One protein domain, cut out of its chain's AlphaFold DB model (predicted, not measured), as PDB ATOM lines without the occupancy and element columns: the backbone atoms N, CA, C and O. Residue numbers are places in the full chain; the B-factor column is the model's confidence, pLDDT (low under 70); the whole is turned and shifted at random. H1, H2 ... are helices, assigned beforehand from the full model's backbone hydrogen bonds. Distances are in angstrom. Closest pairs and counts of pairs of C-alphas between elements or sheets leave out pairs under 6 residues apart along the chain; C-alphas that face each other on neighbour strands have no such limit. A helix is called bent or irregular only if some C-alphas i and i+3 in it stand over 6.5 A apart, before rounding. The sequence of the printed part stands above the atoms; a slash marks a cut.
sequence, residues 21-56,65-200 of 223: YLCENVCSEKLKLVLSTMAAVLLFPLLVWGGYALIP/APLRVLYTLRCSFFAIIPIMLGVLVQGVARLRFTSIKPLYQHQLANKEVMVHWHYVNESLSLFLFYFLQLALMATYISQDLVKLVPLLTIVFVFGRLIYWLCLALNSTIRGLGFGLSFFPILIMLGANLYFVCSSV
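AT A GLANCE: This is residues 21 to 56 and 65 to 200 of the 223 residues of the protein "Transmembrane protein 79a" of Nothobranchius pienaari (UniProt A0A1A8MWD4). What shape is this? H4 runs through the middle of a helix bundle, with bent H2 and H3 on one side, H5 on another, and H1 crossing H5 outside. What makes it up? The printed part has 172 residues with five named helices, H1 to H5 in order, and the class is all helix. It is only just loose, close to compact, with a radius of gyration of the C-alphas of 18.9 A and spans of 59 by 39 by 35 A.

HOW THE PARTS SIT: Which helices touch? H2, residues 65 to 98, was assigned as one helix by its hydrogen bonds but is bent, C-alphas 79 and 82 being 6.9 A apart, with arms H2a to residue 79 and H2b from residue 82. H3, residues 106 to 139, and H2b form a hairpin, residues 113 to 124 alone of H3 touching; C-alphas 86 and 120 are closest, 6.1 A. H4, residues 148 to 168, is the hub. What is outside? H1, residues 21 to 54, touches H5, residues 174 to 200, with residues 33 to 44 alone, at a steep tilt of 56 degrees; C-alphas 36 and 176 are closest, 4.8 A. In H2b and H4 every O i to N i+4 pair is within hydrogen-bond range.

IN THESE COORDINATES: Where does H1 begin? C-alpha 21 is at (241.925, 252.436, 352.998), and H1 is 46.9 A long. Where does H5 end? C-alpha 200 is at (263.460, 224.218, 394.820), and H5 is 39.1 A long.

THE WHOLE: What is cut out? Residues 57 to 64 are, and C-alphas 56 and 65 are 23.0 A apart. Where is pLDDT low? It is under 70 in 78 residues, among them 89 to 120.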
ATOM      1  N   TYR A  21     240.742 251.618 352.690       60.16
ATOM      2  CA  TYR A  21     241.925 252.436 352.998       60.16
ATOM      3  C   TYR A  21     242.344 252.324 354.472       60.16
ATOM      4  O   TYR A  21     243.538 252.286 354.783       60.16
ATOM      5  N   LEU A  22     241.385 252.223 355.401       60.84
ATOM      6  CA  LEU A  22     241.680 251.991 356.816       60.84
ATOM      7  C   LEU A  22     242.294 250.601 357.037       60.84
ATOM      8  O   LEU A  22     243.240 250.472 357.809       60.84
ATOM      9  N   CYS A  23     241.789 249.569 356.354       63.81
ATOM     10  CA  CYS A  23     242.287 248.199 356.472       63.81
ATOM     11  C   CYS A  23     243.713 248.066 355.920       63.81
ATOM     12  O   CYS A  23     244.570 247.464 356.568       63.81
ATOM     13  N   GLU A  24     244.002 248.697 354.780       65.69
ATOM     14  CA  GLU A  24     245.338 248.709 354.176       65.69
ATOM     15  C   GLU A  24     246.358 249.443 355.058       65.69
ATOM     16  O   GLU A  24     247.454 248.933 355.315       65.69
ATOM     17  N   ASN A  25     245.971 250.590 355.624       64.12
ATOM     18  CA  ASN A  25     246.837 251.336 356.528       64.12
ATOM     19  C   ASN A  25     247.046 250.579 357.851       64.12
ATOM     20  O   ASN A  25     248.174 250.432 358.308       64.12
ATOM     21  N   VAL A  26     245.994 249.998 358.440       66.75
ATOM     22  CA  VAL A  26     246.112 249.180 359.660       66.75
ATOM     23  C   VAL A  26     246.984 247.944 359.417       66.75
ATOM     24  O   VAL A  26     247.823 247.631 360.259       66.75
ATOM     25  N   CYS A  27     246.847 247.262 358.277       69.94
ATOM     26  CA  CYS A  27     247.651 246.087 357.940       69.94
ATOM     27  C   CYS A  27     249.135 246.445 357.744       69.94
ATOM     28  O   CYS A  27     250.010 245.805 358.328       69.94
ATOM     29  N   SER A  28     249.418 247.532 357.020       71.88
ATOM     30  CA  SER A  28     250.767 248.094 356.853       71.88
ATOM     31  C   SER A  28     251.394 248.490 358.194       71.88
ATOM     32  O   SER A  28     252.541 248.142 358.480       71.88
ATOM     33  N   GLU A  29     250.636 249.151 359.069       72.81
ATOM     34  CA  GLU A  29     251.119 249.565 360.386       72.81
ATOM     35  C   GLU A  29     251.401 248.365 361.299       72.81
ATOM     36  O   GLU A  29     252.438 248.324 361.961       72.81
ATOM     37  N   LYS A  30     250.542 247.337 361.291       73.69
ATOM     38  CA  LYS A  30     250.790 246.082 362.020       73.69
ATOM     39  C   LYS A  30     252.012 245.347 361.474       73.69
ATOM     40  O   LYS A  30     252.826 244.882 362.268       73.69
ATOM     41  N   LEU A  31     252.183 245.291 360.153       76.31
ATOM     42  CA  LEU A  31     253.338 244.663 359.513       76.31
ATOM     43  C   LEU A  31     254.644 245.387 359.862       76.31
ATOM     44  O   LEU A  31     255.617 244.736 360.238       76.31
ATOM     45  N   LYS A  32     254.666 246.725 359.817       76.50
ATOM     46  CA  LYS A  32     255.821 247.529 360.253       76.50
ATOM     47  C   LYS A  32     256.132 247.311 361.729       76.50
ATOM     48  O   LYS A  32     257.300 247.206 362.099       76.50
ATOM     49  N   LEU A  33     255.106 247.198 362.571       74.38
ATOM     50  CA  LEU A  33     255.271 246.938 363.998       74.38
ATOM     51  C   LEU A  33     255.893 245.555 364.223       74.38
ATOM     52  O   LEU A  33     256.895 245.452 364.933       74.38
ATOM     53  N   VAL A  34     255.394 244.519 363.544       76.00
ATOM     54  CA  VAL A  34     255.973 243.166 363.578       76.00
ATOM     55  C   VAL A  34     257.413 243.177 363.071       76.00
ATOM     56  O   VAL A  34     258.295 242.684 363.767       76.00
ATOM     57  N   LEU A  35     257.687 243.802 361.926       79.56
ATOM     58  CA  LEU A  35     259.032 243.881 361.354       79.56
ATOM     59  C   LEU A  35     260.007 244.616 362.283       79.56
ATOM     60  O   LEU A  35     261.125 244.154 362.494       79.56
ATOM     61  N   SER A  36     259.578 245.722 362.897       77.88
ATOM     62  CA  SER A  36     260.388 246.471 363.869       77.88
ATOM     63  C   SER A  36     260.656 245.665 365.146       77.88
ATOM     64  O   SER A  36     261.742 245.747 365.719       77.88
ATOM     65  N   THR A  37     259.704 244.822 365.554       74.62
ATOM     66  CA  THR A  37     259.861 243.912 366.695       74.62
ATOM     67  C   THR A  37     260.823 242.774 366.349       74.62
ATOM     68  O   THR A  37     261.699 242.453 367.146       74.62
ATOM     69  N   MET A  38     260.735 242.213 365.139       78.69
ATOM     70  CA  MET A  38     261.683 241.211 364.635       78.69
ATOM     71  C   MET A  38     263.095 241.788 364.496       78.69
ATOM     72  O   MET A  38     264.072 241.136 364.857       78.69
ATOM     73  N   ALA A  39     263.215 243.044 364.062       79.62
ATOM     74  CA  ALA A  39     264.489 243.748 364.062       79.62
ATOM     75  C   ALA A  39     265.050 243.887 365.487       79.62
ATOM     76  O   ALA A  39     266.238 243.656 365.681       79.62
ATOM     77  N   ALA A  40     264.220 244.172 366.497       78.94
ATOM     78  CA  ALA A  40     264.663 244.190 367.893       78.94
ATOM     79  C   ALA A  40     265.128 242.811 368.393       78.94
ATOM     80  O   ALA A  40     266.113 242.749 369.126       78.94
ATOM     81  N   VAL A  41     264.482 241.717 367.966       80.06
ATOM     82  CA  VAL A  41     264.916 240.337 368.279       80.06
ATOM     83  C   VAL A  41     266.317 240.058 367.740       80.06
ATOM     84  O   VAL A  41     267.088 239.377 368.402       80.06
ATOM     85  N   LEU A  42     266.656 240.579 366.560       80.88
ATOM     86  CA  LEU A  42     267.981 240.429 365.949       80.88
ATOM     87  C   LEU A  42     269.013 241.396 366.546       80.88
ATOM     88  O   LEU A  42     270.165 241.028 366.767       80.88
ATOM     89  N   LEU A  43     268.599 242.630 366.833       80.69
ATOM     90  CA  LEU A  43     269.469 243.679 367.362       80.69
ATOM     91  C   LEU A  43     269.864 243.407 368.819       80.69
ATOM     92  O   LEU A  43     270.983 243.710 369.219       80.69
ATOM     93  N   PHE A  44     268.960 242.824 369.609       79.12
ATOM     94  CA  PHE A  44     269.189 242.499 371.012       79.12
ATOM     95  C   PHE A  44     270.406 241.575 371.241       79.12
ATOM     96  O   PHE A  44     271.323 241.994 371.948       79.12
ATOM     97  N   PRO A  45     270.500 240.366 370.650       79.50
ATOM     98  CA  PRO A  45     271.659 239.498 370.828       79.50
ATOM     99  C   PRO A  45     272.925 240.124 370.240       79.50
ATOM    100  O   PRO A  45     274.000 239.914 370.789       79.50
ATOM    101  N   LEU A  46     272.812 240.945 369.189       80.81
ATOM    102  CA  LEU A  46     273.944 241.684 368.630       80.81
ATOM    103  C   LEU A  46     274.486 242.733 369.614       80.81
ATOM    104  O   LEU A  46     275.695 242.860 369.774       80.81
ATOM    105  N   LEU A  47     273.602 243.459 370.303       76.81
ATOM    106  CA  LEU A  47     273.952 244.416 371.357       76.81
ATOM    107  C   LEU A  47     274.547 243.719 372.580       76.81
ATOM    108  O   LEU A  47     275.498 244.225 373.168       76.81
ATOM    109  N   VAL A  48     274.009 242.554 372.951       74.94
ATOM    110  CA  VAL A  48     274.540 241.736 374.049       74.94
ATOM    111  C   VAL A  48     275.921 241.196 373.708       74.94
ATOM    112  O   VAL A  48     276.846 241.345 374.502       74.94
ATOM    113  N   TRP A  49     276.092 240.641 372.513       80.12
ATOM    114  CA  TRP A  49     277.383 240.180 372.017       80.12
ATOM    115  C   TRP A  49     278.389 241.329 371.912       80.12
ATOM    116  O   TRP A  49     279.508 241.233 372.413       80.12
ATOM    117  N   GLY A  50     277.967 242.445 371.317       77.62
ATOM    118  CA  GLY A  50     278.770 243.650 371.162       77.62
ATOM    119  C   GLY A  50     279.207 244.210 372.507       77.62
ATOM    120  O   GLY A  50     280.391 244.440 372.701       77.62
ATOM    121  N   GLY A  51     278.296 244.367 373.467       71.00
ATOM    122  CA  GLY A  51     278.643 244.835 374.807       71.00
ATOM    123  C   GLY A  51     279.529 243.850 375.574       71.00
ATOM    124  O   GLY A  51     280.393 244.285 376.326       71.00
ATOM    125  N   TYR A  52     279.381 242.542 375.353       70.56
ATOM    126  CA  TYR A  52     280.255 241.540 375.965       70.56
ATOM    127  C   TYR A  52     281.684 241.593 375.400       70.56
ATOM    128  O   TYR A  52     282.643 241.451 376.152       70.56
ATOM    129  N   ALA A  53     281.833 241.838 374.095       75.31
ATOM    130  CA  ALA A  53     283.132 241.931 373.427       75.31
ATOM    131  C   ALA A  53     283.809 243.311 373.575       75.31
ATOM    132  O   ALA A  53     285.029 243.388 373.693       75.31
ATOM    133  N   LEU A  54     283.032 244.401 373.557       66.75
ATOM    134  CA  LEU A  54     283.520 245.787 373.581       66.75
ATOM    135  C   LEU A  54     283.787 246.316 374.988       66.75
ATOM    136  O   LEU A  54     284.463 247.333 375.119       66.75
ATOM    137  N   ILE A  55     283.255 245.672 376.031       62.88
ATOM    138  CA  ILE A  55     283.520 246.056 377.416       62.88
ATOM    139  C   ILE A  55     284.564 245.084 377.992       62.88
ATOM    140  O   ILE A  55     284.192 244.053 378.561       62.88
ATOM    141  N   PRO A  56     285.872 245.400 377.913       58.00
ATOM    142  CA  PRO A  56     286.913 244.696 378.653       58.00
ATOM    143  C   PRO A  56     286.829 245.094 380.134       58.00
ATOM    144  O   PRO A  56     287.679 245.802 380.665       58.00
ATOM    145  N   ALA A  65     278.780 238.256 399.182       60.75
ATOM    146  CA  ALA A  65     277.417 238.531 398.715       60.75
ATOM    147  C   ALA A  65     276.960 240.009 398.831       60.75
ATOM    148  O   ALA A  65     276.425 240.529 397.851       60.75
ATOM    149  N   PRO A  66     277.204 240.746 399.937       58.78
ATOM    150  CA  PRO A  66     276.711 242.123 400.074       58.78
ATOM    151  C   PRO A  66     277.375 243.130 399.125       58.78
ATOM    152  O   PRO A  66     276.715 244.058 398.658       58.78
ATOM    153  N   LEU A  67     278.654 242.943 398.771       60.72
ATOM    154  CA  LEU A  67     279.307 243.820 397.795       60.72
ATOM    155  C   LEU A  67     278.694 243.658 396.394       60.72
ATOM    156  O   LEU A  67     278.669 244.618 395.623       60.72
ATOM    157  N   ARG A  68     278.169 242.466 396.073       65.31
ATOM    158  CA  ARG A  68     277.539 242.184 394.774       65.31
ATOM    159  C   ARG A  68     276.209 242.926 394.654       65.31
ATOM    160  O   ARG A  68     275.950 243.544 393.627       65.31
ATOM    161  N   VAL A  69     275.436 242.966 395.740       62.88
ATOM    162  CA  VAL A  69     274.180 243.727 395.831       62.88
ATOM    163  C   VAL A  69     274.423 245.235 395.728       62.88
ATOM    164  O   VAL A  69     273.690 245.937 395.039       62.88
ATOM    165  N   LEU A  70     275.479 245.761 396.359       67.25
ATOM    166  CA  LEU A  70     275.796 247.191 396.258       67.25
ATOM    167  C   LEU A  70     276.130 247.610 394.817       67.25
ATOM    168  O   LEU A  70     275.779 248.710 394.386       67.25
ATOM    169  N   TYR A  71     276.800 246.732 394.069       67.00
ATOM    170  CA  TYR A  71     277.131 246.966 392.668       67.00
ATOM    171  C   TYR A  71     275.883 246.940 391.772       67.00
ATOM    172  O   TYR A  71     275.690 247.855 390.968       67.00
ATOM    173  N   THR A  72     274.987 245.960 391.952       67.56
ATOM    174  CA  THR A  72     273.717 245.918 391.205       67.56
ATOM    175  C   THR A  72     272.825 247.118 391.530       67.56
ATOM    176  O   THR A  72     272.213 247.684 390.624       67.56
ATOM    177  N   LEU A  73     272.824 247.582 392.785       65.12
ATOM    178  CA  LEU A  73     272.102 248.780 393.213       65.12
ATOM    179  C   LEU A  73     272.610 250.044 392.501       65.12
ATOM    180  O   LEU A  73     271.811 250.849 392.022       65.12
ATOM    181  N   ARG A  74     273.936 250.211 392.373       72.94
ATOM    182  CA  ARG A  74     274.517 251.334 391.616       72.94
ATOM    183  C   ARG A  74     274.160 251.271 390.133       72.94
ATOM    184  O   ARG A  74     273.829 252.300 389.554       72.94
ATOM    185  N   CYS A  75     274.152 250.083 389.532       66.38
ATOM    186  CA  CYS A  75     273.678 249.910 388.155       66.38
ATOM    187  C   CYS A  75     272.187 250.238 387.994       66.38
ATOM    188  O   CYS A  75     271.801 250.838 386.994       66.38
ATOM    189  N   SER A  76     271.352 249.934 388.991       67.81
ATOM    190  CA  SER A  76     269.938 250.318 388.971       67.81
ATOM    191  C   SER A  76     269.733 251.833 388.910       67.81
ATOM    192  O   SER A  76     268.718 252.277 388.379       67.81
ATOM    193  N   PHE A  77     270.680 252.637 389.404       70.25
ATOM    194  CA  PHE A  77     270.585 254.093 389.309       70.25
ATOM    195  C   PHE A  77     270.601 254.572 387.849       70.25
ATOM    196  O   PHE A  77     269.859 255.482 387.486       70.25
ATOM    197  N   PHE A  78     271.362 253.909 386.972       68.88
ATOM    198  CA  PHE A  78     271.369 254.224 385.539       68.88
ATOM    199  C   PHE A  78     270.031 253.908 384.860       68.88
ATOM    200  O   PHE A  78     269.613 254.636 383.962       68.88
ATOM    201  N   ALA A  79     269.313 252.884 385.326       69.06
ATOM    202  CA  ALA A  79     267.996 252.530 384.800       69.06
ATOM    203  C   ALA A  79     266.895 253.565 385.131       69.06
ATOM    204  O   ALA A  79     265.843 253.558 384.493       69.06
ATOM    205  N   ILE A  80     267.142 254.491 386.069       72.06
ATOM    206  CA  ILE A  80     266.212 255.574 386.442       72.06
ATOM    207  C   ILE A  80     266.243 256.736 385.430       72.06
ATOM    208  O   ILE A  80     265.255 257.455 385.276       72.06
ATOM    209  N   ILE A  81     267.350 256.909 384.700       75.12
ATOM    210  CA  ILE A  81     267.568 258.010 383.745       75.12
ATOM    211  C   ILE A  81     266.401 258.202 382.751       75.12
ATOM    212  O   ILE A  81     265.884 259.320 382.674       75.12
ATOM    213  N   PRO A  82     265.927 257.173 382.014       69.56
ATOM    214  CA  PRO A  82     264.845 257.349 381.040       69.56
ATOM    215  C   PRO A  82     263.505 257.734 381.685       69.56
ATOM    216  O   PRO A  82     262.699 258.424 381.063       69.56
ATOM    217  N   ILE A  83     263.273 257.342 382.941       71.88
ATOM    218  CA  ILE A  83     262.050 257.667 383.688       71.88
ATOM    219  C   ILE A  83     262.088 259.121 384.136       71.88
ATOM    220  O   ILE A  83     261.118 259.845 383.929       71.88
ATOM    221  N   MET A  84     263.219 259.569 384.687       72.31
ATOM    222  CA  MET A  84     263.412 260.970 385.070       72.31
ATOM    223  C   MET A  84     263.284 261.892 383.860       72.31
ATOM    224  O   MET A  84     262.625 262.922 383.959       72.31
ATOM    225  N   LEU A  85     263.827 261.499 382.701       71.88
ATOM    226  CA  LEU A  85     263.623 262.229 381.448       71.88
ATOM    227  C   LEU A  85     262.139 262.278 381.049       71.88
ATOM    228  O   LEU A  85     261.630 263.350 380.726       71.88
ATOM    229  N   GLY A  86     261.435 261.143 381.099       68.06
ATOM    230  CA  GLY A  86     260.010 261.062 380.759       68.06
ATOM    231  C   GLY A  86     259.128 261.927 381.665       68.06
ATOM    232  O   GLY A  86     258.275 262.667 381.173       68.06
ATOM    233  N   VAL A  87     259.376 261.895 382.978       68.19
ATOM    234  CA  VAL A  87     258.682 262.723 383.977       68.19
ATOM    235  C   VAL A  87     259.028 264.203 383.803       68.19
ATOM    236  O   VAL A  87     258.131 265.040 383.858       68.19
ATOM    237  N   LEU A  88     260.295 264.542 383.545       70.56
ATOM    238  CA  LEU A  88     260.731 265.922 383.317       70.56
ATOM    239  C   LEU A  88     260.038 266.522 382.090       70.56
ATOM    240  O   LEU A  88     259.476 267.610 382.172       70.56
ATOM    241  N   VAL A  89     260.025 265.801 380.970       66.44
ATOM    242  CA  VAL A  89     259.361 266.236 379.733       66.44
ATOM    243  C   VAL A  89     257.859 266.383 379.953       66.44
ATOM    244  O   VAL A  89     257.272 267.380 379.532       66.44
ATOM    245  N   GLN A  90     257.235 265.440 380.661       60.84
ATOM    246  CA  GLN A  90     255.826 265.537 381.028       60.84
ATOM    247  C   GLN A  90     255.546 266.758 381.917       60.84
ATOM    248  O   GLN A  90     254.548 267.450 381.712       60.84
ATOM    249  N   GLY A  91     256.420 267.040 382.886       63.22
ATOM    250  CA  GLY A  91     256.337 268.208 383.760       63.22
ATOM    251  C   GLY A  91     256.454 269.513 382.975       63.22
ATOM    252  O   GLY A  91     255.609 270.392 383.123       63.22
ATOM    253  N   VAL A  92     257.433 269.615 382.072       69.62
ATOM    254  CA  VAL A  92     257.622 270.783 381.197       69.62
ATOM    255  C   VAL A  92     256.426 270.980 380.268       69.62
ATOM    256  O   VAL A  92     255.955 272.107 380.125       69.62
ATOM    257  N   ALA A  93     255.893 269.907 379.679       62.53
ATOM    258  CA  ALA A  93     254.691 269.971 378.856       62.53
ATOM    259  C   ALA A  93     253.501 270.492 379.674       62.53
ATOM    260  O   ALA A  93     252.877 271.475 379.285       62.53
ATOM    261  N   ARG A  94     253.235 269.917 380.856       64.19
ATOM    262  CA  ARG A  94     252.160 270.387 381.745       64.19
ATOM    263  C   ARG A  94     252.331 271.855 382.129       64.19
ATOM    264  O   ARG A  94     251.365 272.596 382.032       64.19
ATOM    265  N   LEU A  95     253.538 272.299 382.483       66.19
ATOM    266  CA  LEU A  95     253.811 273.696 382.845       66.19
ATOM    267  C   LEU A  95     253.611 274.658 381.665       66.19
ATOM    268  O   LEU A  95     252.975 275.700 381.821       66.19
ATOM    269  N   ARG A  96     254.094 274.294 380.471       63.94
ATOM    270  CA  ARG A  96     253.859 275.062 379.239       63.94
ATOM    271  C   ARG A  96     252.366 275.153 378.917       63.94
ATOM    272  O   ARG A  96     251.902 276.233 378.588       63.94
ATOM    273  N   PHE A  97     251.602 274.069 379.049       55.53
ATOM    274  CA  PHE A  97     250.166 274.075 378.750       55.53
ATOM    275  C   PHE A  97     249.325 274.780 379.824       55.53
ATOM    276  O   PHE A  97     248.414 275.530 379.474       55.53
ATOM    277  N   THR A  98     249.672 274.633 381.108       58.38
ATOM    278  CA  THR A  98     249.066 275.379 382.226       58.38
ATOM    279  C   THR A  98     249.256 276.885 382.067       58.38
ATOM    280  O   THR A  98     248.363 277.650 382.416       58.38
ATOM    281  N   SER A  99     250.379 277.319 381.492       53.81
ATOM    282  CA  SER A  99     250.650 278.738 381.267       53.81
ATOM    283  C   SER A  99     249.943 279.332 380.038       53.81
ATOM    284  O   SER A  99     249.963 280.553 379.907       53.81
ATOM    285  N   ILE A 100     249.374 278.527 379.121       53.88
ATOM    286  CA  ILE A 100     248.989 279.025 377.784       53.88
ATOM    287  C   ILE A 100     247.471 279.056 377.509       53.88
ATOM    288  O   ILE A 100     247.079 279.938 376.748       53.88
ATOM    289  N   LYS A 101     246.577 278.224 378.089       46.72
ATOM    290  CA  LYS A 101     245.110 278.368 377.831       46.72
ATOM    291  C   LYS A 101     244.163 277.884 378.950       46.72
ATOM    292  O   LYS A 101     244.271 276.731 379.364       46.72
ATOM    293  N   PRO A 102     243.146 278.688 379.338       48.84
ATOM    294  CA  PRO A 102     242.007 278.240 380.137       48.84
ATOM    295  C   PRO A 102     240.885 277.588 379.285       48.84
ATOM    296  O   PRO A 102     240.479 278.083 378.237       48.84
ATOM    297  N   LEU A 103     240.391 276.452 379.784       52.94
ATOM    298  CA  LEU A 103     239.043 275.856 379.693       52.94
ATOM    299  C   LEU A 103     238.342 275.418 378.381       52.94
ATOM    300  O   LEU A 103     237.372 274.681 378.532       52.94
ATOM    301  N   TYR A 104     238.759 275.723 377.142       45.41
ATOM    302  CA  TYR A 104     237.939 275.314 375.961       45.41
ATOM    303  C   TYR A 104     238.547 274.256 375.013       45.41
ATOM    304  O   TYR A 104     237.821 273.574 374.299       45.41
ATOM    305  N   GLN A 105     239.862 274.008 375.054       46.97
ATOM    306  CA  GLN A 105     240.539 273.049 374.155       46.97
ATOM    307  C   GLN A 105     240.884 271.713 374.853       46.97
ATOM    308  O   GLN A 105     241.956 271.147 374.648       46.97
ATOM    309  N   HIS A 106     240.011 271.208 375.728       49.62
ATOM    310  CA  HIS A 106     240.314 270.057 376.598       49.62
ATOM    311  C   HIS A 106     240.366 268.703 375.854       49.62
ATOM    312  O   HIS A 106     240.986 267.760 376.337       49.62
ATOM    313  N   GLN A 107     239.754 268.576 374.671       45.97
ATOM    314  CA  GLN A 107     239.545 267.270 374.025       45.97
ATOM    315  C   GLN A 107     240.669 266.842 373.060       45.97
ATOM    316  O   GLN A 107     240.928 265.648 372.911       45.97
ATOM    317  N   LEU A 108     241.377 267.796 372.442       46.72
ATOM    318  CA  LEU A 108     242.507 267.515 371.540       46.72
ATOM    319  C   LEU A 108     243.851 267.540 372.283       46.72
ATOM    320  O   LEU A 108     244.676 266.656 372.073       46.72
ATOM    321  N   ALA A 109     244.030 268.469 373.230       50.00
ATOM    322  CA  ALA A 109     245.241 268.559 374.053       50.00
ATOM    323  C   ALA A 109     245.377 267.400 375.061       50.00
ATOM    324  O   ALA A 109     246.489 267.030 375.437       50.00
ATOM    325  N   ASN A 110     244.262 266.767 375.457       53.25
ATOM    326  CA  ASN A 110     244.315 265.563 376.286       53.25
ATOM    327  C   ASN A 110     244.980 264.388 375.577       53.25
ATOM    328  O   ASN A 110     245.607 263.588 376.252       53.25
ATOM    329  N   LYS A 111     244.885 264.260 374.245       55.38
ATOM    330  CA  LYS A 111     245.464 263.097 373.556       55.38
ATOM    331  C   LYS A 111     246.985 263.060 373.689       55.38
ATOM    332  O   LYS A 111     247.522 262.012 374.022       55.38
ATOM    333  N   GLU A 112     247.672 264.189 373.530       55.50
ATOM    334  CA  GLU A 112     249.137 264.235 373.646       55.50
ATOM    335  C   GLU A 112     249.607 264.062 375.100       55.50
ATOM    336  O   GLU A 112     250.496 263.256 375.382       55.50
ATOM    337  N   VAL A 113     248.956 264.733 376.059       58.97
ATOM    338  CA  VAL A 113     249.296 264.610 377.491       58.97
ATOM    339  C   VAL A 113     248.980 263.209 378.031       58.97
ATOM    340  O   VAL A 113     249.740 262.676 378.843       58.97
ATOM    341  N   MET A 114     247.895 262.590 377.563       60.66
ATOM    342  CA  MET A 114     247.509 261.224 377.915       60.66
ATOM    343  C   MET A 114     248.480 260.197 377.330       60.66
ATOM    344  O   MET A 114     248.813 259.244 378.027       60.66
ATOM    345  N   VAL A 115     249.002 260.405 376.115       63.88
ATOM    346  CA  VAL A 115     250.035 259.530 375.526       63.88
ATOM    347  C   VAL A 115     251.328 259.584 376.343       63.88
ATOM    348  O   VAL A 115     251.896 258.540 376.662       63.88
ATOM    349  N   HIS A 116     251.761 260.775 376.771       67.38
ATOM    350  CA  HIS A 116     252.927 260.904 377.649       67.38
ATOM    351  C   HIS A 116     252.689 260.317 379.047       67.38
ATOM    352  O   HIS A 116     253.582 259.678 379.597       67.38
ATOM    353  N   TRP A 117     251.497 260.491 379.626       66.44
ATOM    354  CA  TRP A 117     251.160 259.900 380.926       66.44
ATOM    355  C   TRP A 117     251.081 258.373 380.863       66.44
ATOM    356  O   TRP A 117     251.612 257.700 381.743       66.44
ATOM    357  N   HIS A 118     250.495 257.829 379.797       69.31
ATOM    358  CA  HIS A 118     250.465 256.393 379.550       69.31
ATOM    359  C   HIS A 118     251.883 255.833 379.409       69.31
ATOM    360  O   HIS A 118     252.217 254.868 380.088       69.31
ATOM    361  N   TYR A 119     252.749 256.500 378.637       69.69
ATOM    362  CA  TYR A 119     254.158 256.122 378.516       69.69
ATOM    363  C   TYR A 119     254.893 256.110 379.861       69.69
ATOM    364  O   TYR A 119     255.633 255.169 380.145       69.69
ATOM    365  N   VAL A 120     254.703 257.139 380.691       69.31
ATOM    366  CA  VAL A 120     255.361 257.234 382.002       69.31
ATOM    367  C   VAL A 120     254.855 256.142 382.942       69.31
ATOM    368  O   VAL A 120     255.669 255.477 383.573       69.31
ATOM    369  N   ASN A 121     253.542 255.907 383.004       73.31
ATOM    370  CA  ASN A 121     252.966 254.882 383.875       73.31
ATOM    371  C   ASN A 121     253.374 253.461 383.447       73.31
ATOM    372  O   ASN A 121     253.730 252.634 384.282       73.31
ATOM    373  N   GLU A 122     253.385 253.197 382.139       76.81
ATOM    374  CA  GLU A 122     253.856 251.934 381.566       76.81
ATOM    375  C   GLU A 122     255.364 251.747 381.808       76.81
ATOM    376  O   GLU A 122     255.821 250.690 382.232       76.81
ATOM    377  N   SER A 123     256.165 252.797 381.625       74.50
ATOM    378  CA  SER A 123     257.609 252.724 381.866       74.50
ATOM    379  C   SER A 123     257.951 252.565 383.347       74.50
ATOM    380  O   SER A 123     258.908 251.863 383.665       74.50
ATOM    381  N   LEU A 124     257.165 253.162 384.250       76.56
ATOM    382  CA  LEU A 124     257.296 252.970 385.695       76.56
ATOM    383  C   LEU A 124     257.004 251.526 386.097       76.56
ATOM    384  O   LEU A 124     257.792 250.941 386.836       76.56
ATOM    385  N   SER A 125     255.916 250.928 385.602       79.25
ATOM    386  CA  SER A 125     255.582 249.540 385.938       79.25
ATOM    387  C   SER A 125     256.636 248.559 385.415       79.25
ATOM    388  O   SER A 125     257.093 247.697 386.166       79.25
ATOM    389  N   LEU A 126     257.105 248.737 384.174       79.88
ATOM    390  CA  LEU A 126     258.189 247.926 383.611       79.88
ATOM    391  C   LEU A 126     259.519 248.131 384.341       79.88
ATOM    392  O   LEU A 126     260.258 247.167 384.521       79.88
ATOM    393  N   PHE A 127     259.821 249.346 384.799       79.88
ATOM    394  CA  PHE A 127     261.007 249.605 385.611       79.88
ATOM    395  C   PHE A 127     260.934 248.956 386.989       79.88
ATOM    396  O   PHE A 127     261.905 248.341 387.410       79.88
ATOM    397  N   LEU A 128     259.802 249.062 387.690       81.12
ATOM    398  CA  LEU A 128     259.626 248.417 388.992       81.12
ATOM    399  C   LEU A 128     259.751 246.897 388.866       81.12
ATOM    400  O   LEU A 128     260.408 246.258 389.685       81.12
ATOM    401  N   PHE A 129     259.175 246.328 387.806       83.62
ATOM    402  CA  PHE A 129     259.301 244.908 387.511       83.62
ATOM    403  C   PHE A 129     260.751 244.514 387.192       83.62
ATOM    404  O   PHE A 129     261.253 243.533 387.736       83.62
ATOM    405  N   TYR A 130     261.456 245.315 386.388       82.19
ATOM    406  CA  TYR A 130     262.882 245.135 386.112       82.19
ATOM    407  C   TYR A 130     263.740 245.239 387.382       82.19
ATOM    408  O   TYR A 130     264.609 244.403 387.612       82.19
ATOM    409  N   PHE A 131     263.476 246.222 388.245       80.38
ATOM    410  CA  PHE A 131     264.170 246.416 389.515       80.38
ATOM    411  C   PHE A 131     263.983 245.220 390.451       80.38
ATOM    412  O   PHE A 131     264.955 244.721 391.015       80.38
ATOM    413  N   LEU A 132     262.749 244.725 390.578       81.00
ATOM    414  CA  LEU A 132     262.443 243.542 391.377       81.00
ATOM    415  C   LEU A 132     263.200 242.315 390.855       81.00
ATOM    416  O   LEU A 132     263.839 241.605 391.629       81.00
ATOM    417  N   GLN A 133     263.173 242.084 389.541       80.19
ATOM    418  CA  GLN A 133     263.909 240.983 388.924       80.19
ATOM    419  C   GLN A 133     265.417 241.116 389.103       80.19
ATOM    420  O   GLN A 133     266.088 240.119 389.344       80.19
ATOM    421  N   LEU A 134     265.950 242.331 389.013       76.62
ATOM    422  CA  LEU A 134     267.363 242.595 389.235       76.62
ATOM    423  C   LEU A 134     267.758 242.338 390.698       76.62
ATOM    424  O   LEU A 134     268.837 241.806 390.950       76.62
ATOM    425  N   ALA A 135     266.889 242.674 391.654       76.50
ATOM    426  CA  ALA A 135     267.094 242.390 393.071       76.50
ATOM    427  C   ALA A 135     267.093 240.880 393.362       76.50
ATOM    428  O   ALA A 135     267.974 240.403 394.074       76.50
ATOM    429  N   LEU A 136     266.169 240.121 392.762       77.25
ATOM    430  CA  LEU A 136     266.161 238.653 392.829       77.25
ATOM    431  C   LEU A 136     267.415 238.061 392.179       77.25
ATOM    432  O   LEU A 136     268.092 237.220 392.758       77.25
ATOM    433  N   MET A 137     267.804 238.559 391.009       71.38
ATOM    434  CA  MET A 137     269.016 238.097 390.337       71.38
ATOM    435  C   MET A 137     270.267 238.380 391.186       71.38
ATOM    436  O   MET A 137     271.203 237.584 391.205       71.38
ATOM    437  N   ALA A 138     270.275 239.492 391.932       71.88
ATOM    438  CA  ALA A 138     271.359 239.859 392.837       71.88
ATOM    439  C   ALA A 138     271.514 238.889 394.023       71.88
ATOM    440  O   ALA A 138     272.632 238.741 394.518       71.88
ATOM    441  N   THR A 139     270.452 238.197 394.461       71.31
ATOM    442  CA  THR A 139     270.557 237.176 395.522       71.31
ATOM    443  C   THR A 139     271.172 235.871 395.019       71.31
ATOM    444  O   THR A 139     271.859 235.196 395.780       71.31
ATOM    445  N   TYR A 140     270.993 235.544 393.735       65.00
ATOM    446  CA  TYR A 140     271.520 234.325 393.102       65.00
ATOM    447  C   TYR A 140     272.829 234.543 392.329       65.00
ATOM    448  O   TYR A 140     273.288 233.660 391.608       65.00
ATOM    449  N   ILE A 141     273.435 235.726 392.452       64.06
ATOM    450  CA  ILE A 141     274.465 236.206 391.531       64.06
ATOM    451  C   ILE A 141     275.762 235.380 391.628       64.06
ATOM    452  O   ILE A 141     276.621 235.586 392.493       64.06
ATOM    453  N   SER A 142     275.913 234.415 390.720       56.53
ATOM    454  CA  SER A 142     277.168 233.713 390.452       56.53
ATOM    455  C   SER A 142     278.126 234.631 389.676       56.53
ATOM    456  O   SER A 142     277.703 235.590 389.025       56.53
ATOM    457  N   GLN A 143     279.438 234.392 389.801       56.09
ATOM    458  CA  GLN A 143     280.506 235.283 389.303       56.09
ATOM    459  C   GLN A 143     280.370 235.627 387.802       56.09
ATOM    460  O   GLN A 143     280.772 236.717 387.396       56.09
ATOM    461  N   ASP A 144     279.737 234.759 387.007       57.03
ATOM    462  CA  ASP A 144     279.608 234.902 385.553       57.03
ATOM    463  C   ASP A 144     278.482 235.855 385.107       57.03
ATOM    464  O   ASP A 144     278.557 236.456 384.034       57.03
ATOM    465  N   LEU A 145     277.458 236.077 385.941       59.41
ATOM    466  CA  LEU A 145     276.290 236.911 385.601       59.41
ATOM    467  C   LEU A 145     276.469 238.400 385.937       59.41
ATOM    468  O   LEU A 145     275.675 239.238 385.505       59.41
ATOM    469  N   VAL A 146     277.542 238.756 386.650       66.75
ATOM    470  CA  VAL A 146     277.814 240.136 387.097       66.75
ATOM    471  C   VAL A 146     278.057 241.085 385.918       66.75
ATOM    472  O   VAL A 146     277.701 242.259 385.997       66.75
ATOM    473  N   LYS A 147     278.611 240.582 384.805       67.75
ATOM    474  CA  LYS A 147     278.826 241.369 383.575       67.75
ATOM    475  C   LYS A 147     277.543 241.580 382.771       67.75
ATOM    476  O   LYS A 147     277.408 242.594 382.090       67.75
ATOM    477  N   LEU A 148     276.591 240.651 382.865       67.44
ATOM    478  CA  LEU A 148     275.328 240.731 382.131       67.44
ATOM    479  C   LEU A 148     274.432 241.844 382.691       67.44
ATOM    480  O   LEU A 148     273.777 242.546 381.931       67.44
ATOM    481  N   VAL A 149     274.445 242.047 384.011       71.62
ATOM    482  CA  VAL A 149     273.641 243.067 384.705       71.62
ATOM    483  C   VAL A 149     273.796 244.479 384.109       71.62
ATOM    484  O   VAL A 149     272.792 245.023 383.643       71.62
ATOM    485  N   PRO A 150     274.996 245.097 384.081       71.31
ATOM    486  CA  PRO A 150     275.171 246.432 383.515       71.31
ATOM    487  C   PRO A 150     274.809 246.467 382.031       71.31
ATOM    488  O   PRO A 150     274.181 247.418 381.570       71.31
ATOM    489  N   LEU A 151     275.124 245.412 381.284       73.75
ATOM    490  CA  LEU A 151     274.801 245.343 379.869       73.75
ATOM    491  C   LEU A 151     273.283 245.388 379.638       73.75
ATOM    492  O   LEU A 151     272.804 246.197 378.846       73.75
ATOM    493  N   LEU A 152     272.516 244.573 380.367       73.19
ATOM    494  CA  LEU A 152     271.058 244.558 380.272       73.19
ATOM    495  C   LEU A 152     270.453 245.900 380.700       73.19
ATOM    496  O   LEU A 152     269.511 246.358 380.055       73.19
ATOM    497  N   THR A 153     271.019 246.572 381.716       77.12
ATOM    498  CA  THR A 153     270.564 247.922 382.097       77.12
ATOM    499  C   THR A 153     270.758 248.928 380.968       77.12
ATOM    500  O   THR A 153     269.856 249.714 380.692       77.12
ATOM    501  N   ILE A 154     271.904 248.880 380.282       78.75
ATOM    502  CA  ILE A 154     272.219 249.789 379.180       78.75
ATOM    503  C   ILE A 154     271.238 249.554 378.027       78.75
ATOM    504  O   ILE A 154     270.623 250.504 377.543       78.75
ATOM    505  N   VAL A 155     271.024 248.295 377.636       79.56
ATOM    506  CA  VAL A 155     270.076 247.933 376.570       79.56
ATOM    507  C   VAL A 155     268.648 248.361 376.921       79.56
ATOM    508  O   VAL A 155     267.972 248.953 376.081       79.56
ATOM    509  N   PHE A 156     268.202 248.142 378.162       82.81
ATOM    510  CA  PHE A 156     266.883 248.575 378.632       82.81
ATOM    511  C   PHE A 156     266.712 250.101 378.556       82.81
ATOM    512  O   PHE A 156     265.700 250.591 378.051       82.81
ATOM    513  N   VAL A 157     267.713 250.863 379.014       80.44
ATOM    514  CA  VAL A 157     267.688 252.331 378.970       80.44
ATOM    515  C   VAL A 157     267.620 252.834 377.533       80.44
ATOM    516  O   VAL A 157     266.758 253.654 377.216       80.44
ATOM    517  N   PHE A 158     268.474 252.320 376.644       80.50
ATOM    518  CA  PHE A 158     268.444 252.695 375.232       80.50
ATOM    519  C   PHE A 158     267.127 252.299 374.559       80.50
ATOM    520  O   PHE A 158     266.571 253.105 373.815       80.50
ATOM    521  N   GLY A 159     266.576 251.122 374.867       79.88
ATOM    522  CA  GLY A 159     265.264 250.691 374.381       79.88
ATOM    523  C   GLY A 159     264.155 251.683 374.736       79.88
ATOM    524  O   GLY A 159     263.382 252.087 373.862       79.88
ATOM    525  N   ARG A 160     264.128 252.163 375.987       83.25
ATOM    526  CA  ARG A 160     263.158 253.170 376.448       83.25
ATOM    527  C   ARG A 160     263.368 254.535 375.803       83.25
ATOM    528  O   ARG A 160     262.394 255.171 375.411       83.25
ATOM    529  N   LEU A 161     264.614 254.974 375.637       78.31
ATOM    530  CA  LEU A 161     264.917 256.239 374.957       78.31
ATOM    531  C   LEU A 161     264.495 256.208 373.485       78.31
ATOM    532  O   LEU A 161     263.874 257.157 373.009       78.31
ATOM    533  N   ILE A 162     264.769 255.105 372.784       78.69
ATOM    534  CA  ILE A 162     264.335 254.905 371.397       78.69
ATOM    535  C   ILE A 162     262.806 254.885 371.325       78.69
ATOM    536  O   ILE A 162     262.231 255.565 370.480       78.69
ATOM    537  N   TYR A 163     262.130 254.174 372.234       77.25
ATOM    538  CA  TYR A 163     260.667 254.156 372.283       77.25
ATOM    539  C   TYR A 163     260.077 255.555 372.501       77.25
ATOM    540  O   TYR A 163     259.138 255.937 371.803       77.25
ATOM    541  N   TRP A 164     260.649 256.343 373.415       73.12
ATOM    542  CA  TRP A 164     260.236 257.724 373.657       73.12
ATOM    543  C   TRP A 164     260.451 258.624 372.435       73.12
ATOM    544  O   TRP A 164     259.545 259.370 372.060       73.12
ATOM    545  N   LEU A 165     261.603 258.516 371.766       73.88
ATOM    546  CA  LEU A 165     261.890 259.259 370.539       73.88
ATOM    547  C   LEU A 165     260.909 258.883 369.417       73.88
ATOM    548  O   LEU A 165     260.348 259.761 368.764       73.88
ATOM    549  N   CYS A 166     260.623 257.592 369.232       73.06
ATOM    550  CA  CYS A 166     259.626 257.125 368.267       73.06
ATOM    551  C   CYS A 166     258.203 257.575 368.636       73.06
ATOM    552  O   CYS A 166     257.412 257.888 367.745       73.06
ATOM    553  N   LEU A 167     257.872 257.630 369.933       69.81
ATOM    554  CA  LEU A 167     256.616 258.193 370.428       69.81
ATOM    555  C   LEU A 167     256.481 259.671 370.065       69.81
ATOM    556  O   LEU A 167     255.425 260.039 369.556       69.81
ATOM    557  N   ALA A 168     257.531 260.470 370.281       67.75
ATOM    558  CA  ALA A 168     257.558 261.900 369.974       67.75
ATOM    559  C   ALA A 168     257.492 262.184 368.464       67.75
ATOM    560  O   ALA A 168     256.814 263.112 368.041       67.75
ATOM    561  N   LEU A 169     258.144 261.355 367.645       69.38
ATOM    562  CA  LEU A 169     258.138 261.478 366.181       69.38
ATOM    563  C   LEU A 169     256.892 260.861 365.518       69.38
ATOM    564  O   LEU A 169     256.807 260.829 364.294       69.38
ATOM    565  N   ASN A 170     255.951 260.330 366.310       65.50
ATOM    566  CA  ASN A 170     254.769 259.593 365.852       65.50
ATOM    567  C   ASN A 170     255.091 258.491 364.818       65.50
ATOM    568  O   ASN A 170     254.311 258.206 363.913       65.50
ATOM    569  N   SER A 171     256.274 257.889 364.953       63.88
ATOM    570  CA  SER A 171     256.861 257.009 363.947       63.88
ATOM    571  C   SER A 171     256.468 255.547 364.166       63.88
ATOM    572  O   SER A 171     256.274 255.086 365.293       63.88
ATOM    573  N   THR A 172     256.419 254.786 363.076       63.44
ATOM    574  CA  THR A 172     256.027 253.368 363.028       63.44
ATOM    575  C   THR A 172     257.063 252.421 363.650       63.44
ATOM    576  O   THR A 172     256.797 251.238 363.836       63.44
ATOM    577  N   ILE A 173     258.245 252.932 364.021       64.50
ATOM    578  CA  ILE A 173     259.368 252.172 364.609       64.50
ATOM    579  C   ILE A 173     259.177 251.938 366.129       64.50
ATOM    580  O   ILE A 173     260.012 251.325 366.790       64.50
ATOM    581  N   ARG A 174     258.036 252.354 366.701       69.50
ATOM    582  CA  ARG A 174     257.674 252.143 368.120       69.50
ATOM    583  C   ARG A 174     257.863 250.696 368.603       69.50
ATOM    584  O   ARG A 174     258.279 250.494 369.741       69.50
ATOM    585  N   GLY A 175     257.617 249.695 367.754       69.12
ATOM    586  CA  GLY A 175     257.796 248.283 368.116       69.12
ATOM    587  C   GLY A 175     259.248 247.896 368.428       69.12
ATOM    588  O   GLY A 175     259.480 247.041 369.280       69.12
ATOM    589  N   LEU A 176     260.235 248.581 367.836       77.38
ATOM    590  CA  LEU A 176     261.654 248.309 368.078       77.38
ATOM    591  C   LEU A 176     262.068 248.694 369.504       77.38
ATOM    592  O   LEU A 176     262.690 247.899 370.207       77.38
ATOM    593  N   GLY A 177     261.686 249.893 369.957       76.19
ATOM    594  CA  GLY A 177     261.979 250.357 371.318       76.19
ATOM    595  C   GLY A 177     261.247 249.544 372.395       76.19
ATOM    596  O   GLY A 177     261.816 249.250 373.451       76.19
ATOM    597  N   PHE A 178     260.014 249.112 372.101       76.44
ATOM    598  CA  PHE A 178     259.259 248.210 372.973       76.44
ATOM    599  C   PHE A 178     259.952 246.847 373.095       76.44
ATOM    600  O   PHE A 178     260.221 246.397 374.208       76.44
ATOM    601  N   GLY A 179     260.330 246.235 371.966       78.38
ATOM    602  CA  GLY A 179     261.052 244.963 371.936       78.38
ATOM    603  C   GLY A 179     262.364 245.023 372.718       78.38
ATOM    604  O   GLY A 179     262.573 244.222 373.626       78.38
ATOM    605  N   LEU A 180     263.207 246.029 372.457       78.94
ATOM    606  CA  LEU A 180     264.485 246.205 373.161       78.94
ATOM    607  C   LEU A 180     264.338 246.385 374.678       78.94
ATOM    608  O   LEU A 180     265.259 246.050 375.413       78.94
ATOM    609  N   SER A 181     263.198 246.889 375.151       79.69
ATOM    610  CA  SER A 181     262.919 247.031 376.586       79.69
ATOM    611  C   SER A 181     262.304 245.767 377.197       79.69
ATOM    612  O   SER A 181     262.499 245.497 378.380       79.69
ATOM    613  N   PHE A 182     261.560 244.991 376.407       79.75
ATOM    614  CA  PHE A 182     260.847 243.794 376.851       79.75
ATOM    615  C   PHE A 182     261.736 242.542 376.882       79.75
ATOM    616  O   PHE A 182     261.659 241.759 377.827       79.75
ATOM    617  N   PHE A 183     262.631 242.369 375.902       82.75
ATOM    618  CA  PHE A 183     263.542 241.216 375.851       82.75
ATOM    619  C   PHE A 183     264.486 241.094 377.062       82.75
ATOM    620  O   PHE A 183     264.577 239.991 377.605       82.75
ATOM    621  N   PRO A 184     265.133 242.173 377.558       81.06
ATOM    622  CA  PRO A 184     265.939 242.103 378.779       81.06
ATOM    623  C   PRO A 184     265.139 241.594 379.983       81.06
ATOM    624  O   PRO A 184     265.640 240.779 380.754       81.06
ATOM    625  N   ILE A 185     263.883 242.040 380.116       83.19
ATOM    626  CA  ILE A 185     262.974 241.641 381.199       83.19
ATOM    627  C   ILE A 185     262.575 240.169 381.061       83.19
ATOM    628  O   ILE A 185     262.557 239.446 382.051       83.19
ATOM    629  N   LEU A 186     262.269 239.692 379.851       85.12
ATOM    630  CA  LEU A 186     261.943 238.278 379.638       85.12
ATOM    631  C   LEU A 186     263.113 237.353 379.976       85.12
ATOM    632  O   LEU A 186     262.910 236.311 380.595       85.12
ATOM    633  N   ILE A 187     264.332 237.730 379.593       83.69
ATOM    634  CA  ILE A 187     265.528 236.928 379.866       83.69
ATOM    635  C   ILE A 187     265.840 236.917 381.360       83.69
ATOM    636  O   ILE A 187     266.106 235.851 381.913       83.69
ATOM    637  N   MET A 188     265.755 238.072 382.033       81.44
ATOM    638  CA  MET A 188     265.904 238.132 383.489       81.44
ATOM    639  C   MET A 188     264.830 237.314 384.204       81.44
ATOM    640  O   MET A 188     265.146 236.591 385.144       81.44
ATOM    641  N   LEU A 189     263.577 237.375 383.752       84.81
ATOM    642  CA  LEU A 189     262.497 236.567 384.308       84.81
ATOM    643  C   LEU A 189     262.768 235.071 384.139       84.81
ATOM    644  O   LEU A 189     262.667 234.326 385.108       84.81
ATOM    645  N   GLY A 190     263.131 234.638 382.929       84.44
ATOM    646  CA  GLY A 190     263.437 233.241 382.633       84.44
ATOM    647  C   GLY A 190     264.611 232.724 383.460       84.44
ATOM    648  O   GLY A 190     264.530 231.633 384.019       84.44
ATOM    649  N   ALA A 191     265.664 233.529 383.614       81.81
ATOM    650  CA  ALA A 191     266.801 233.175 384.451       81.81
ATOM    651  C   ALA A 191     266.425 233.109 385.940       81.81
ATOM    652  O   ALA A 191     266.751 232.131 386.603       81.81
ATOM    653  N   ASN A 192     265.687 234.094 386.460       84.25
ATOM    654  CA  ASN A 192     265.202 234.083 387.844       84.25
ATOM    655  C   ASN A 192     264.302 232.873 388.129       84.25
ATOM    656  O   ASN A 192     264.469 232.219 389.155       84.25
ATOM    657  N   LEU A 193     263.379 232.545 387.218       83.56
ATOM    658  CA  LEU A 193     262.536 231.352 387.321       83.56
ATOM    659  C   LEU A 193     263.373 230.076 387.284       83.56
ATOM    660  O   LEU A 193     263.152 229.192 388.104       83.56
ATOM    661  N   TYR A 194     264.357 229.989 386.386       84.38
ATOM    662  CA  TYR A 194     265.276 228.856 386.327       84.38
ATOM    663  C   TYR A 194     266.026 228.673 387.652       84.38
ATOM    664  O   TYR A 194     266.031 227.570 388.193       84.38
ATOM    665  N   PHE A 195     266.586 229.747 388.220       79.62
ATOM    666  CA  PHE A 195     267.277 229.685 389.507       79.62
ATOM    667  C   PHE A 195     266.347 229.241 390.632       79.62
ATOM    668  O   PHE A 195     266.683 228.293 391.334       79.62
ATOM    669  N   VAL A 196     265.155 229.834 390.743       81.81
ATOM    670  CA  VAL A 196     264.164 229.458 391.762       81.81
ATOM    671  C   VAL A 196     263.730 227.997 391.611       81.81
ATOM    672  O   VAL A 196     263.759 227.248 392.584       81.81
ATOM    673  N   CYS A 197     263.381 227.554 390.401       80.31
ATOM    674  CA  CYS A 197     262.986 226.168 390.146       80.31
ATOM    675  C   CYS A 197     264.136 225.185 390.411       80.31
ATOM    676  O   CYS A 197     263.902 224.121 390.978       80.31
ATOM    677  N   SER A 198     265.373 225.543 390.056       76.50
ATOM    678  CA  SER A 198     266.552 224.714 390.325       76.50
ATOM    679  C   SER A 198     266.881 224.630 391.820       76.50
ATOM    680  O   SER A 198     267.191 223.546 392.303       76.50
ATOM    681  N   SER A 199     266.727 225.722 392.580       64.88
ATOM    682  CA  SER A 199     266.921 225.719 394.035       64.88
ATOM    683  C   SER A 199     265.821 224.960 394.777       64.88
ATOM    684  O   SER A 199     266.101 224.280 395.757       64.88
ATOM    685  N   VAL A 200     264.580 225.009 394.280       60.97
ATOM    686  CA  VAL A 200     263.460 224.218 394.820       60.97
ATOM    687  C   VAL A 200     263.661 222.719 394.562       60.97
ATOM    688  O   VAL A 200     263.214 221.899 395.356       60.97
TER     689      VAL A 200